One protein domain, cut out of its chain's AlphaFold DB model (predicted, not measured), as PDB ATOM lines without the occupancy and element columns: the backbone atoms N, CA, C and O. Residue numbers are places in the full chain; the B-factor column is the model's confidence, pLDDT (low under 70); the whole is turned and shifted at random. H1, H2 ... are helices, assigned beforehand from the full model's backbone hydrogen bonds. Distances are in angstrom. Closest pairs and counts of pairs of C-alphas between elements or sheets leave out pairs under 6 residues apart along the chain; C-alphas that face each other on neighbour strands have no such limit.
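AT A GLANCE: This is residues 5 to 68 and 137 to 162 of the 162 residues of an uncharacterized protein of Campylobacter mucosalis CCUG 21559 (UniProt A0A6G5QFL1). One long helix, H1, makes the length of a rod, and a shorter helix, H3, packs slantwise on its residues 14 to 30 and runs back the opposite way. A loop with no named element, residues 39 to 68, runs out along H1 as far as Gln 57 and folds back, and the small helix H2 sits near the far end of H1, while residues 5 to 11 at the start of H1 stick out free. The printed part has 90 residues with three named helices, in the order H1, H2, H3, and no named strand; the class is all helix. It is only just compact, close to loose, with a radius of gyration of the C-alphas of 14.4 A, and it spans 49 by 23 by 19 A.

IN THESE COORDINATES: H1 is residues 5 to 38, 49.0 A from first to last C-alpha; C-alpha 5 is at (21.628, 32.447, -20.672) and C-alpha 38 at (22.956, 8.640, -63.472). Residues 39 to 68 hold no named element. After the cut, H2 is residues 137 to 142, six residues. H3 is residues 145 to 160, 22.3 A long, and ends with C-alpha 160 at (27.332, 16.569, -31.848).

HOW THE PARTS SIT: H1 touches H3 with its residues 14 to 30 alone, and the closest C-alphas are those of Ala 18 and Glu 159, 5.0 A apart. The two run opposite ways at a steep tilt of 38 degrees, with their centres 8.8 A apart. H1 and H2 only just touch, with 3 pairs of C-alphas within 8 A, and H1 does so with residues 30 to 34 alone. Their closest C-alphas are those of Leu 34 and Ala 141, 6.8 A apart, and they run opposite ways at a steep tilt of 53 degrees. H2 and H3 meet only through their link, a tight one of 2 residues. In H1, H2 and H3 every O i to N i+4 pair is within hydrogen-bond range.

THE WHOLE: The outline is a rod, and the two C-alphas farthest apart are those of Lys 5 and Asn 39, at 50.4 A. Residues 69 to 136 are not printed; C-alphas 68 and 137 are 6.5 A apart across this cut, which lies in the link from H1 to H2. Residues 39 to 68 have C-alphas 6 to 21 A from the mean of all C-alphas. The mean pLDDT of the printed part is 77.1, and residues 47 to 68, 22 residues, are under 70. The printed part ends at Arg 162, the chain's last residue.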
ATOM      1  N   LYS A   5      21.758  31.826 -19.350       82.75
ATOM      2  CA  LYS A   5      21.628  32.447 -20.672       82.75
ATOM      3  C   LYS A   5      22.882  32.295 -21.543       82.75
ATOM      4  O   LYS A   5      22.779  32.236 -22.766       82.75
ATOM      5  N   ASP A   6      24.067  32.233 -20.942       84.25
ATOM      6  CA  ASP A   6      25.323  32.001 -21.662       84.25
ATOM      7  C   ASP A   6      25.469  30.529 -22.060       84.25
ATOM      8  O   ASP A   6      25.930  30.235 -23.163       84.25
ATOM      9  N   PHE A   7      24.986  29.617 -21.211       82.94
ATOM     10  CA  PHE A   7      24.884  28.194 -21.532       82.94
ATOM     11  C   PHE A   7      23.927  27.942 -22.708       82.94
ATOM     12  O   PHE A   7      24.314  27.299 -23.683       82.94
ATOM     13  N   GLU A   8      22.719  28.516 -22.684       82.75
ATOM     14  CA  GLU A   8      21.757  28.396 -23.792       82.75
ATOM     15  C   GLU A   8      22.330  28.903 -25.123       82.75
ATOM     16  O   GLU A   8      22.177  28.271 -26.173       82.75
ATOM     17  N   ARG A   9      23.038  30.040 -25.091       83.69
ATOM     18  CA  ARG A   9      23.702  30.607 -26.273       83.69
ATOM     19  C   ARG A   9      24.804  29.692 -26.802       83.69
ATOM     20  O   ARG A   9      24.909  29.517 -28.019       83.69
ATOM     21  N   ALA A  10      25.617  29.120 -25.917       83.25
ATOM     22  CA  ALA A  10      26.685  28.201 -26.292       83.25
ATOM     23  C   ALA A  10      26.122  26.923 -26.934       83.25
ATOM     24  O   ALA A  10      26.547  26.552 -28.031       83.25
ATOM     25  N   LEU A  11      25.099  26.325 -26.317       83.69
ATOM     26  CA  LEU A  11      24.415  25.133 -26.818       83.69
ATOM     27  C   LEU A  11      23.775  25.378 -28.193       83.69
ATOM     28  O   LEU A  11      23.975  24.607 -29.132       83.69
ATOM     29  N   SER A  12      23.060  26.498 -28.352       82.19
ATOM     30  CA  SER A  12      22.468  26.889 -29.639       82.19
ATOM     31  C   SER A  12      23.537  27.068 -30.726       82.19
ATOM     32  O   SER A  12      23.362  26.628 -31.865       82.19
ATOM     33  N   SER A  13      24.688  27.653 -30.379       82.69
ATOM     34  CA  SER A  13      25.813  27.820 -31.305       82.69
ATOM     35  C   SER A  13      26.408  26.481 -31.753       82.69
ATOM     36  O   SER A  13      26.646  26.291 -32.950       82.69
ATOM     37  N   GLN A  14      26.606  25.538 -30.828       84.31
ATOM     38  CA  GLN A  14      27.113  24.194 -31.125       84.31
ATOM     39  C   GLN A  14      26.161  23.421 -32.040       84.31
ATOM     40  O   GLN A  14      26.579  22.984 -33.114       84.31
ATOM     41  N   LEU A  15      24.870  23.368 -31.694       84.00
ATOM     42  CA  LEU A  15      23.831  22.741 -32.520       84.00
ATOM     43  C   LEU A  15      23.805  23.333 -33.931       84.00
ATOM     44  O   LEU A  15      23.780  22.612 -34.929       84.00
ATOM     45  N   ARG A  16      23.883  24.664 -34.033       81.69
ATOM     46  CA  ARG A  16      23.912  25.355 -35.323       81.69
ATOM     47  C   ARG A  16      25.144  24.991 -36.147       81.69
ATOM     48  O   ARG A  16      25.062  24.885 -37.373       81.69
ATOM     49  N   ASN A  17      26.302  24.856 -35.511       85.06
ATOM     50  CA  ASN A  17      27.542  24.507 -36.195       85.06
ATOM     51  C   ASN A  17      27.516  23.057 -36.680       85.06
ATOM     52  O   ASN A  17      27.806  22.830 -37.856       85.06
ATOM     53  N   ALA A  18      27.090  22.120 -35.828       85.62
ATOM     54  CA  ALA A  18      26.887  20.723 -36.196       85.62
ATOM     55  C   ALA A  18      25.944  20.622 -37.401       85.62
ATOM     56  O   ALA A  18      26.328  20.116 -38.453       85.62
ATOM     57  N   LEU A  19      24.773  21.260 -37.328       83.69
ATOM     58  CA  LEU A  19      23.774  21.239 -38.398       83.69
ATOM     59  C   LEU A  19      24.280  21.875 -39.710       83.69
ATOM     60  O   LEU A  19      23.960  21.434 -40.812       83.69
ATOM     61  N   ASN A  20      25.135  22.899 -39.648       82.31
ATOM     62  CA  ASN A  20      25.755  23.438 -40.863       82.31
ATOM     63  C   ASN A  20      26.783  22.488 -41.490       82.31
ATOM     64  O   ASN A  20      26.915  22.462 -42.721       82.31
ATOM     65  N   ARG A  21      27.504  21.713 -40.675       85.25
ATOM     66  CA  ARG A  21      28.459  20.710 -41.156       85.25
ATOM     67  C   ARG A  21      27.733  19.508 -41.755       85.25
ATOM     68  O   ARG A  21      28.103  19.097 -42.856       85.25
ATOM     69  N   THR A  22      26.656  19.030 -41.126       86.50
ATOM     70  CA  THR A  22      25.832  17.939 -41.672       86.50
ATOM     71  C   THR A  22      25.251  18.291 -43.028       86.50
ATOM     72  O   THR A  22      25.468  17.564 -43.990       86.50
ATOM     73  N   LEU A  23      24.602  19.453 -43.156       81.06
ATOM     74  CA  LEU A  23      23.999  19.884 -44.418       81.06
ATOM     75  C   LEU A  23      25.041  20.024 -45.534       81.06
ATOM     76  O   LEU A  23      24.770  19.719 -46.695       81.06
ATOM     77  N   THR A  24      26.253  20.464 -45.187       81.69
ATOM     78  CA  THR A  24      27.375  20.526 -46.131       81.69
ATOM     79  C   THR A  24      27.808  19.134 -46.592       81.69
ATOM     80  O   THR A  24      28.021  18.931 -47.788       81.69
ATOM     81  N   LYS A  25      27.941  18.178 -45.665       87.62
ATOM     82  CA  LYS A  25      28.311  16.791 -45.978       87.62
ATOM     83  C   LYS A  25      27.224  16.095 -46.804       87.62
ATOM     84  O   LYS A  25      27.532  15.549 -47.857       87.62
ATOM     85  N   ILE A  26      25.957  16.244 -46.430       86.06
ATOM     86  CA  ILE A  26      24.814  15.667 -47.151       86.06
ATOM     87  C   ILE A  26      24.677  16.209 -48.568       86.06
ATOM     88  O   ILE A  26      24.403  15.450 -49.491       86.06
ATOM     89  N   SER A  27      24.949  17.496 -48.792       81.12
ATOM     90  CA  SER A  27      24.973  18.032 -50.155       81.12
ATOM     91  C   SER A  27      26.045  17.365 -51.032       81.12
ATOM     92  O   SER A  27      25.822  17.174 -52.231       81.12
ATOM     93  N   LYS A  28      27.197  16.993 -50.457       85.19
ATOM     94  CA  LYS A  28      28.242  16.250 -51.177       85.19
ATOM     95  C   LYS A  28      27.806  14.809 -51.451       85.19
ATOM     96  O   LYS A  28      27.981  14.356 -52.580       85.19
ATOM     97  N   GLU A  29      27.192  14.146 -50.471       87.75
ATOM     98  CA  GLU A  29      26.658  12.784 -50.618       87.75
ATOM     99  C   GLU A  29      25.562  12.706 -51.679       87.75
ATOM    100  O   GLU A  29      25.639  11.890 -52.593       87.75
ATOM    101  N   GLN A  30      24.596  13.628 -51.653       84.31
ATOM    102  CA  GLN A  30      23.549  13.715 -52.670       84.31
ATOM    103  C   GLN A  30      24.152  13.800 -54.081       84.31
ATOM    104  O   GLN A  30      23.707  13.105 -54.996       84.31
ATOM    105  N   LYS A  31      25.187  14.630 -54.277       84.62
ATOM    106  CA  LYS A  31      25.877  14.707 -55.571       84.62
ATOM    107  C   LYS A  31      26.573  13.397 -55.931       84.62
ATOM    108  O   LYS A  31      26.545  13.025 -57.103       84.62
ATOM    109  N   ALA A  32      27.228  12.743 -54.976       87.88
ATOM    110  CA  ALA A  32      27.919  11.480 -55.211       87.88
ATOM    111  C   ALA A  32      26.935  10.383 -55.642       87.88
ATOM    112  O   ALA A  32      27.146   9.752 -56.678       87.88
ATOM    113  N   LEU A  33      25.812  10.250 -54.931       88.06
ATOM    114  CA  LEU A  33      24.744   9.301 -55.251       88.06
ATOM    115  C   LEU A  33      24.122   9.584 -56.621       88.06
ATOM    116  O   LEU A  33      24.024   8.686 -57.454       88.06
ATOM    117  N   LEU A  34      23.780  10.846 -56.912       84.38
ATOM    118  CA  LEU A  34      23.262  11.230 -58.230       84.38
ATOM    119  C   LEU A  34      24.267  10.950 -59.350       84.38
ATOM    120  O   LEU A  34      23.876  10.503 -60.428       84.38
ATOM    121  N   ARG A  35      25.561  11.187 -59.110       85.50
ATOM    122  CA  ARG A  35      26.617  10.877 -60.078       85.50
ATOM    123  C   ARG A  35      26.697   9.381 -60.354       85.50
ATOM    124  O   ARG A  35      26.737   9.012 -61.523       85.50
ATOM    125  N   ALA A  36      26.718   8.556 -59.312       85.44
ATOM    126  CA  ALA A  36      26.815   7.105 -59.438       85.44
ATOM    127  C   ALA A  36      25.582   6.515 -60.137       85.44
ATOM    128  O   ALA A  36      25.710   5.706 -61.050       85.44
ATOM    129  N   LYS A  37      24.383   6.979 -59.767       84.00
ATOM    130  CA  LYS A  37      23.120   6.463 -60.310       84.00
ATOM    131  C   LYS A  37      22.889   6.852 -61.771       84.00
ATOM    132  O   LYS A  37      22.353   6.064 -62.544       84.00
ATOM    133  N   LEU A  38      23.266   8.075 -62.153       79.56
ATOM    134  CA  LEU A  38      22.956   8.640 -63.472       79.56
ATOM    135  C   LEU A  38      24.149   8.708 -64.429       79.56
ATOM    136  O   LEU A  38      23.956   9.048 -65.594       79.56
ATOM    137  N   ASN A  39      25.369   8.430 -63.965       82.81
ATOM    138  CA  ASN A  39      26.609   8.577 -64.738       82.81
ATOM    139  C   ASN A  39      26.768   9.973 -65.369       82.81
ATOM    140  O   ASN A  39      27.234  10.135 -66.499       82.81
ATOM    141  N   VAL A  40      26.353  11.002 -64.623       80.75
ATOM    142  CA  VAL A  40      26.430  12.412 -65.021       80.75
ATOM    143  C   VAL A  40      27.759  13.016 -64.563       80.75
ATOM    144  O   VAL A  40      28.173  12.863 -63.414       80.75
ATOM    145  N   LYS A  41      28.413  13.780 -65.438       82.31
ATOM    146  CA  LYS A  41      29.636  14.530 -65.141       82.31
ATOM    147  C   LYS A  41      29.416  15.490 -63.977       82.31
ATOM    148  O   LYS A  41      28.464  16.272 -63.946       82.31
ATOM    149  N   SER A  42      30.386  15.524 -63.068       81.19
ATOM    150  CA  SER A  42      30.331  16.313 -61.832       81.19
ATOM    151  C   SER A  42      30.099  17.814 -62.045       81.19
ATOM    152  O   SER A  42      29.514  18.455 -61.175       81.19
ATOM    153  N   LYS A  43      30.527  18.379 -63.182       81.00
ATOM    154  CA  LYS A  43      30.349  19.804 -63.516       81.00
ATOM    155  C   LYS A  43      28.891  20.216 -63.757       81.00
ATOM    156  O   LYS A  43      28.590  21.397 -63.664       81.00
ATOM    157  N   TYR A  44      28.004  19.262 -64.047       77.50
ATOM    158  CA  TYR A  44      26.573  19.520 -64.253       77.50
ATOM    159  C   TYR A  44      25.720  19.261 -63.007       77.50
ATOM    160  O   TYR A  44      24.529  19.563 -63.005       77.50
ATOM    161  N   LEU A  45      26.327  18.721 -61.946       78.12
ATOM    162  CA  LEU A  45      25.699  18.523 -60.644       78.12
ATOM    163  C   LEU A  45      26.176  19.624 -59.694       78.12
ATOM    164  O   LEU A  45      27.376  19.751 -59.424       78.12
ATOM    165  N   HIS A  46      25.254  20.421 -59.164       71.81
ATOM    166  CA  HIS A  46      25.601  21.484 -58.223       71.81
ATOM    167  C   HIS A  46      25.504  21.023 -56.770       71.81
ATOM    168  O   HIS A  46      24.568  20.336 -56.389       71.81
ATOM    169  N   ASN A  47      26.434  21.518 -55.949       67.06
ATOM    170  CA  ASN A  47      26.452  21.340 -54.489       67.06
ATOM    171  C   ASN A  47      25.771  22.508 -53.769       67.06
ATOM    172  O   ASN A  47      26.113  22.838 -52.634       67.06
ATOM    173  N   ARG A  48      24.922  23.265 -54.472       61.38
ATOM    174  CA  ARG A  48      24.391  24.501 -53.903       61.38
ATOM    175  C   ARG A  48      23.310  24.164 -52.888       61.38
ATOM    176  O   ARG A  48      22.261  23.624 -53.238       61.38
ATOM    177  N   ARG A  49      23.559  24.585 -51.648       55.78
ATOM    178  CA  ARG A  49      22.514  24.842 -50.657       55.78
ATOM    179  C   ARG A  49      21.649  25.985 -51.198       55.78
ATOM    180  O   ARG A  49      22.176  27.006 -51.630       55.78
ATOM    181  N   LEU A  50      20.327  25.810 -51.211       49.50
ATOM    182  CA  LEU A  50      19.390  26.822 -51.727       49.50
ATOM    183  C   LEU A  50      19.412  28.124 -50.906       49.50
ATOM    184  O   LEU A  50      19.169  29.191 -51.461       49.50
ATOM    185  N   LYS A  51      19.734  28.052 -49.607       48.22
ATOM    186  CA  LYS A  51      20.032  29.230 -48.783       48.22
ATOM    187  C   LYS A  51      21.554  29.342 -48.588       48.22
ATOM    188  O   LYS A  51      22.150  28.382 -48.100       48.22
ATOM    189  N   PRO A  52      22.179  30.491 -48.913       45.72
ATOM    190  CA  PRO A  52      23.594  30.747 -48.626       45.72
ATOM    191  C   PRO A  52      23.865  30.986 -47.128       45.72
ATOM    192  O   PRO A  52      25.018  31.081 -46.717       45.72
ATOM    193  N   TYR A  53      22.812  31.096 -46.313       51.41
ATOM    194  CA  TYR A  53      22.892  31.457 -44.901       51.41
ATOM    195  C   TYR A  53      23.057  30.243 -43.981       51.41
ATOM    196  O   TYR A  53      22.679  29.118 -44.318       51.41
ATOM    197  N   ARG A  54      23.616  30.495 -42.789       57.81
ATOM    198  CA  ARG A  54      23.718  29.513 -41.701       57.81
ATOM    199  C   ARG A  54      22.327  28.963 -41.400       57.81
ATOM    200  O   ARG A  54      21.378  29.733 -41.290       57.81
ATOM    201  N   ALA A  55      22.229  27.648 -41.260       57.97
ATOM    202  CA  ALA A  55      20.980  27.018 -40.878       57.97
ATOM    203  C   ALA A  55      20.515  27.551 -39.518       57.97
ATOM    204  O   ALA A  55      21.336  27.771 -38.626       57.97
ATOM    205  N   THR A  56      19.223  27.821 -39.393       59.38
ATOM    206  CA  THR A  56      18.595  28.183 -38.123       59.38
ATOM    207  C   THR A  56      18.262  26.923 -37.330       59.38
ATOM    208  O   THR A  56      18.250  25.820 -37.874       59.38
ATOM    209  N   GLN A  57      17.986  27.078 -36.035       54.59
ATOM    210  CA  GLN A  57      17.647  25.968 -35.135       54.59
ATOM    211  C   GLN A  57      16.402  25.183 -35.608       54.59
ATOM    212  O   GLN A  57      16.262  24.009 -35.289       54.59
ATOM    213  N   ASN A  58      15.568  25.802 -36.453       58.16
ATOM    214  CA  ASN A  58      14.356  25.221 -37.034       58.16
ATOM    215  C   ASN A  58      14.539  24.732 -38.490       58.16
ATOM    216  O   ASN A  58      13.609  24.182 -39.073       58.16
ATOM    217  N   ASP A  59      15.713  24.914 -39.112       56.69
ATOM    218  CA  ASP A  59      15.977  24.526 -40.512       56.69
ATOM    219  C   ASP A  59      16.379  23.035 -40.645       56.69
ATOM    220  O   ASP A  59      17.265  22.694 -41.432       56.69
ATOM    221  N   LEU A  60      15.712  22.118 -39.929       59.19
ATOM    222  CA  LEU A  60      15.904  20.653 -40.031       59.19
ATOM    223  C   LEU A  60      15.410  20.062 -41.374       59.19
ATOM    224  O   LEU A  60      14.972  18.919 -41.461       59.19
ATOM    225  N   ILE A  61      15.457  20.845 -42.451       58.94
ATOM    226  CA  ILE A  61      14.943  20.484 -43.767       58.94
ATOM    227  C   ILE A  61      16.122  20.257 -44.710       58.94
ATOM    228  O   ILE A  61      16.799  21.195 -45.143       58.94
ATOM    229  N   ILE A  62      16.321  19.001 -45.102       57.41
ATOM    230  CA  ILE A  62      17.238  18.634 -46.180       57.41
ATOM    231  C   ILE A  62      16.516  18.901 -47.502       57.41
ATOM    232  O   ILE A  62      15.617  18.165 -47.903       57.41
ATOM    233  N   LYS A  63      16.881  19.990 -48.186       59.78
ATOM    234  CA  LYS A  63      16.378  20.265 -49.537       59.78
ATOM    235  C   LYS A  63      17.286  19.623 -50.572       59.78
ATOM    236  O   LYS A  63      18.456  19.976 -50.676       59.78
ATOM    237  N   ILE A  64      16.702  18.748 -51.377       59.00
ATOM    238  CA  ILE A  64      17.367  18.068 -52.481       59.00
ATOM    239  C   ILE A  64      17.381  18.992 -53.701       59.00
ATOM    240  O   ILE A  64      16.329  19.379 -54.212       59.00
ATOM    241  N   THR A  65      18.572  19.386 -54.159       57.03
ATOM    242  CA  THR A  65      18.727  20.271 -55.324       57.03
ATOM    243  C   THR A  65      19.187  19.509 -56.561       57.03
ATOM    244  O   THR A  65      20.193  18.808 -56.552       57.03
ATOM    245  N   ALA A  66      18.450  19.676 -57.654       59.75
ATOM    246  CA  ALA A  66      18.765  19.143 -58.972       59.75
ATOM    247  C   ALA A  66      18.568  20.283 -59.985       59.75
ATOM    248  O   ALA A  66      17.490  20.864 -60.085       59.75
ATOM    249  N   THR A  67      19.641  20.706 -60.659       56.53
ATOM    250  CA  THR A  67      19.661  21.981 -61.406       56.53
ATOM    251  C   THR A  67      18.972  21.934 -62.754       56.53
ATOM    252  O   THR A  67      18.372  22.923 -63.170       56.53
ATOM    253  N   HIS A  68      19.032  20.799 -63.441       60.97
ATOM    254  CA  HIS A  68      18.402  20.641 -64.743       60.97
ATOM    255  C   HIS A  68      17.327  19.568 -64.670       60.97
ATOM    256  O   HIS A  68      17.596  18.418 -64.333       60.97
ATOM    257  N   LEU A 137      16.203  14.716 -63.395       72.25
ATOM    258  CA  LEU A 137      17.180  14.689 -62.303       72.25
ATOM    259  C   LEU A 137      16.506  14.918 -60.938       72.25
ATOM    260  O   LEU A 137      16.984  14.413 -59.934       72.25
ATOM    261  N   ASN A 138      15.367  15.619 -60.917       70.12
ATOM    262  CA  ASN A 138      14.549  15.818 -59.722       70.12
ATOM    263  C   ASN A 138      13.922  14.516 -59.219       70.12
ATOM    264  O   ASN A 138      13.995  14.260 -58.027       70.12
ATOM    265  N   ASP A 139      13.334  13.705 -60.099       76.00
ATOM    266  CA  ASP A 139      12.632  12.477 -59.701       76.00
ATOM    267  C   ASP A 139      13.629  11.470 -59.113       76.00
ATOM    268  O   ASP A 139      13.393  10.853 -58.077       76.00
ATOM    269  N   GLU A 140      14.811  11.389 -59.721       78.00
ATOM    270  CA  GLU A 140      15.910  10.573 -59.211       78.00
ATOM    271  C   GLU A 140      16.456  11.113 -57.893       78.00
ATOM    272  O   GLU A 140      16.755  10.344 -56.987       78.00
ATOM    273  N   ALA A 141      16.526  12.431 -57.734       77.06
ATOM    274  CA  ALA A 141      16.939  13.015 -56.472       77.06
ATOM    275  C   ALA A 141      15.891  12.787 -55.363       77.06
ATOM    276  O   ALA A 141      16.272  12.513 -54.230       77.06
ATOM    277  N   LEU A 142      14.591  12.814 -55.683       79.50
ATOM    278  CA  LEU A 142      13.515  12.456 -54.752       79.50
ATOM    279  C   LEU A 142      13.603  10.988 -54.316       79.50
ATOM    280  O   LEU A 142      13.362  10.684 -53.154       79.50
ATOM    281  N   SER A 143      14.017  10.083 -55.206       83.69
ATOM    282  CA  SER A 143      14.201   8.668 -54.843       83.69
ATOM    283  C   SER A 143      15.328   8.418 -53.830       83.69
ATOM    284  O   SER A 143      15.385   7.344 -53.247       83.69
ATOM    285  N   LEU A 144      16.221   9.392 -53.617       84.00
ATOM    286  CA  LEU A 144      17.337   9.299 -52.670       84.00
ATOM    287  C   LEU A 144      16.996   9.885 -51.289       84.00
ATOM    288  O   LEU A 144      17.872   9.943 -50.431       84.00
ATOM    289  N   ILE A 145      15.764  10.367 -51.070       82.00
ATOM    290  CA  ILE A 145      15.390  11.082 -49.839       82.00
ATOM    291  C   ILE A 145      15.691  10.260 -48.590       82.00
ATOM    292  O   ILE A 145      16.296  10.792 -47.662       82.00
ATOM    293  N   ASP A 146      15.256   9.006 -48.547       85.50
ATOM    294  CA  ASP A 146      15.317   8.232 -47.308       85.50
ATOM    295  C   ASP A 146      16.753   7.813 -46.976       85.50
ATOM    296  O   ASP A 146      17.189   8.014 -45.845       85.50
ATOM    297  N   GLU A 147      17.545   7.425 -47.983       88.69
ATOM    298  CA  GLU A 147      18.986   7.176 -47.821       88.69
ATOM    299  C   GLU A 147      19.730   8.434 -47.331       88.69
ATOM    300  O   GLU A 147      20.615   8.371 -46.476       88.69
ATOM    301  N   LEU A 148      19.365   9.613 -47.849       85.25
ATOM    302  CA  LEU A 148      19.967  10.876 -47.420       85.25
ATOM    303  C   LEU A 148      19.532  11.289 -46.013       85.25
ATOM    304  O   LEU A 148      20.310  11.950 -45.329       85.25
ATOM    305  N   LYS A 149      18.321  10.937 -45.572       84.19
ATOM    306  CA  LYS A 149      17.861  11.203 -44.201       84.19
ATOM    307  C   LYS A 149      18.614  10.351 -43.189       84.19
ATOM    308  O   LYS A 149      19.079  10.907 -42.201       84.19
ATOM    309  N   GLU A 150      18.755   9.057 -43.454       89.38
ATOM    310  CA  GLU A 150      19.488   8.125 -42.587       89.38
ATOM    311  C   GLU A 150      20.944   8.584 -42.430       89.38
ATOM    312  O   GLU A 150      21.386   8.917 -41.332       89.38
ATOM    313  N   LYS A 151      21.632   8.829 -43.555       89.00
ATOM    314  CA  LYS A 151      22.989   9.399 -43.542       89.00
ATOM    315  C   LYS A 151      23.063  10.746 -42.823       89.00
ATOM    316  O   LYS A 151      24.082  11.074 -42.221       89.00
ATOM    317  N   ALA A 152      22.026  11.577 -42.912       86.69
ATOM    318  CA  ALA A 152      22.034  12.880 -42.257       86.69
ATOM    319  C   ALA A 152      21.935  12.765 -40.739       86.69
ATOM    320  O   ALA A 152      22.562  13.571 -40.052       86.69
ATOM    321  N   GLN A 153      21.173  11.792 -40.239       87.44
ATOM    322  CA  GLN A 153      21.081  11.496 -38.813       87.44
ATOM    323  C   GLN A 153      22.436  11.032 -38.284       87.44
ATOM    324  O   GLN A 153      22.949  11.649 -37.351       87.44
ATOM    325  N   ASP A 154      23.071  10.068 -38.950       90.69
ATOM    326  CA  ASP A 154      24.386   9.554 -38.551       90.69
ATOM    327  C   ASP A 154      25.445  10.657 -38.505       90.69
ATOM    328  O   ASP A 154      26.160  10.831 -37.518       90.69
ATOM    329  N   ILE A 155      25.516  11.471 -39.563       88.62
ATOM    330  CA  ILE A 155      26.471  12.579 -39.633       88.62
ATOM    331  C   ILE A 155      26.156  13.636 -38.565       88.62
ATOM    332  O   ILE A 155      27.073  14.286 -38.070       88.62
ATOM    333  N   PHE A 156      24.883  13.848 -38.218       88.38
ATOM    334  CA  PHE A 156      24.507  14.805 -37.176       88.38
ATOM    335  C   PHE A 156      24.936  14.345 -35.797       88.38
ATOM    336  O   PHE A 156      25.557  15.135 -35.094       88.38
ATOM    337  N   ILE A 157      24.684  13.082 -35.456       89.31
ATOM    338  CA  ILE A 157      25.128  12.483 -34.195       89.31
ATOM    339  C   ILE A 157      26.653  12.623 -34.071       89.31
ATOM    340  O   ILE A 157      27.139  13.208 -33.107       89.31
ATOM    341  N   GLN A 158      27.399  12.255 -35.118       91.62
ATOM    342  CA  GLN A 158      28.861  12.399 -35.148       91.62
ATOM    343  C   GLN A 158      29.358  13.846 -34.989       91.62
ATOM    344  O   GLN A 158      30.455  14.069 -34.488       91.62
ATOM    345  N   GLU A 159      28.614  14.846 -35.472       88.81
ATOM    346  CA  GLU A 159      28.995  16.257 -35.319       88.81
ATOM    347  C   GLU A 159      28.590  16.849 -33.963       88.81
ATOM    348  O   GLU A 159      29.095  17.915 -33.617       88.81
ATOM    349  N   LEU A 160      27.686  16.199 -33.222       87.31
ATOM    350  CA  LEU A 160      27.332  16.569 -31.848       87.31
ATOM    351  C   LEU A 160      28.280  15.955 -30.818       87.31
ATOM    352  O   LEU A 160      28.548  16.583 -29.800       87.31
ATOM    353  N   GLU A 161      28.798  14.760 -31.091       86.19
ATOM    354  CA  GLU A 161      29.778  14.060 -30.246       86.19
ATOM    355  C   GLU A 161      31.198  14.647 -30.332       86.19
ATOM    356  O   GLU A 161      32.108  14.185 -29.645       86.19
ATOM    357  N   ARG A 162      31.399  15.653 -31.188       78.12
ATOM    358  CA  ARG A 162      32.700  16.221 -31.545       78.12
ATOM    359  C   ARG A 162      32.942  17.592 -30.929       78.12
ATOM    360  O   ARG A 162      34.087  17.811 -30.480       78.12
TER     361      ARG A 162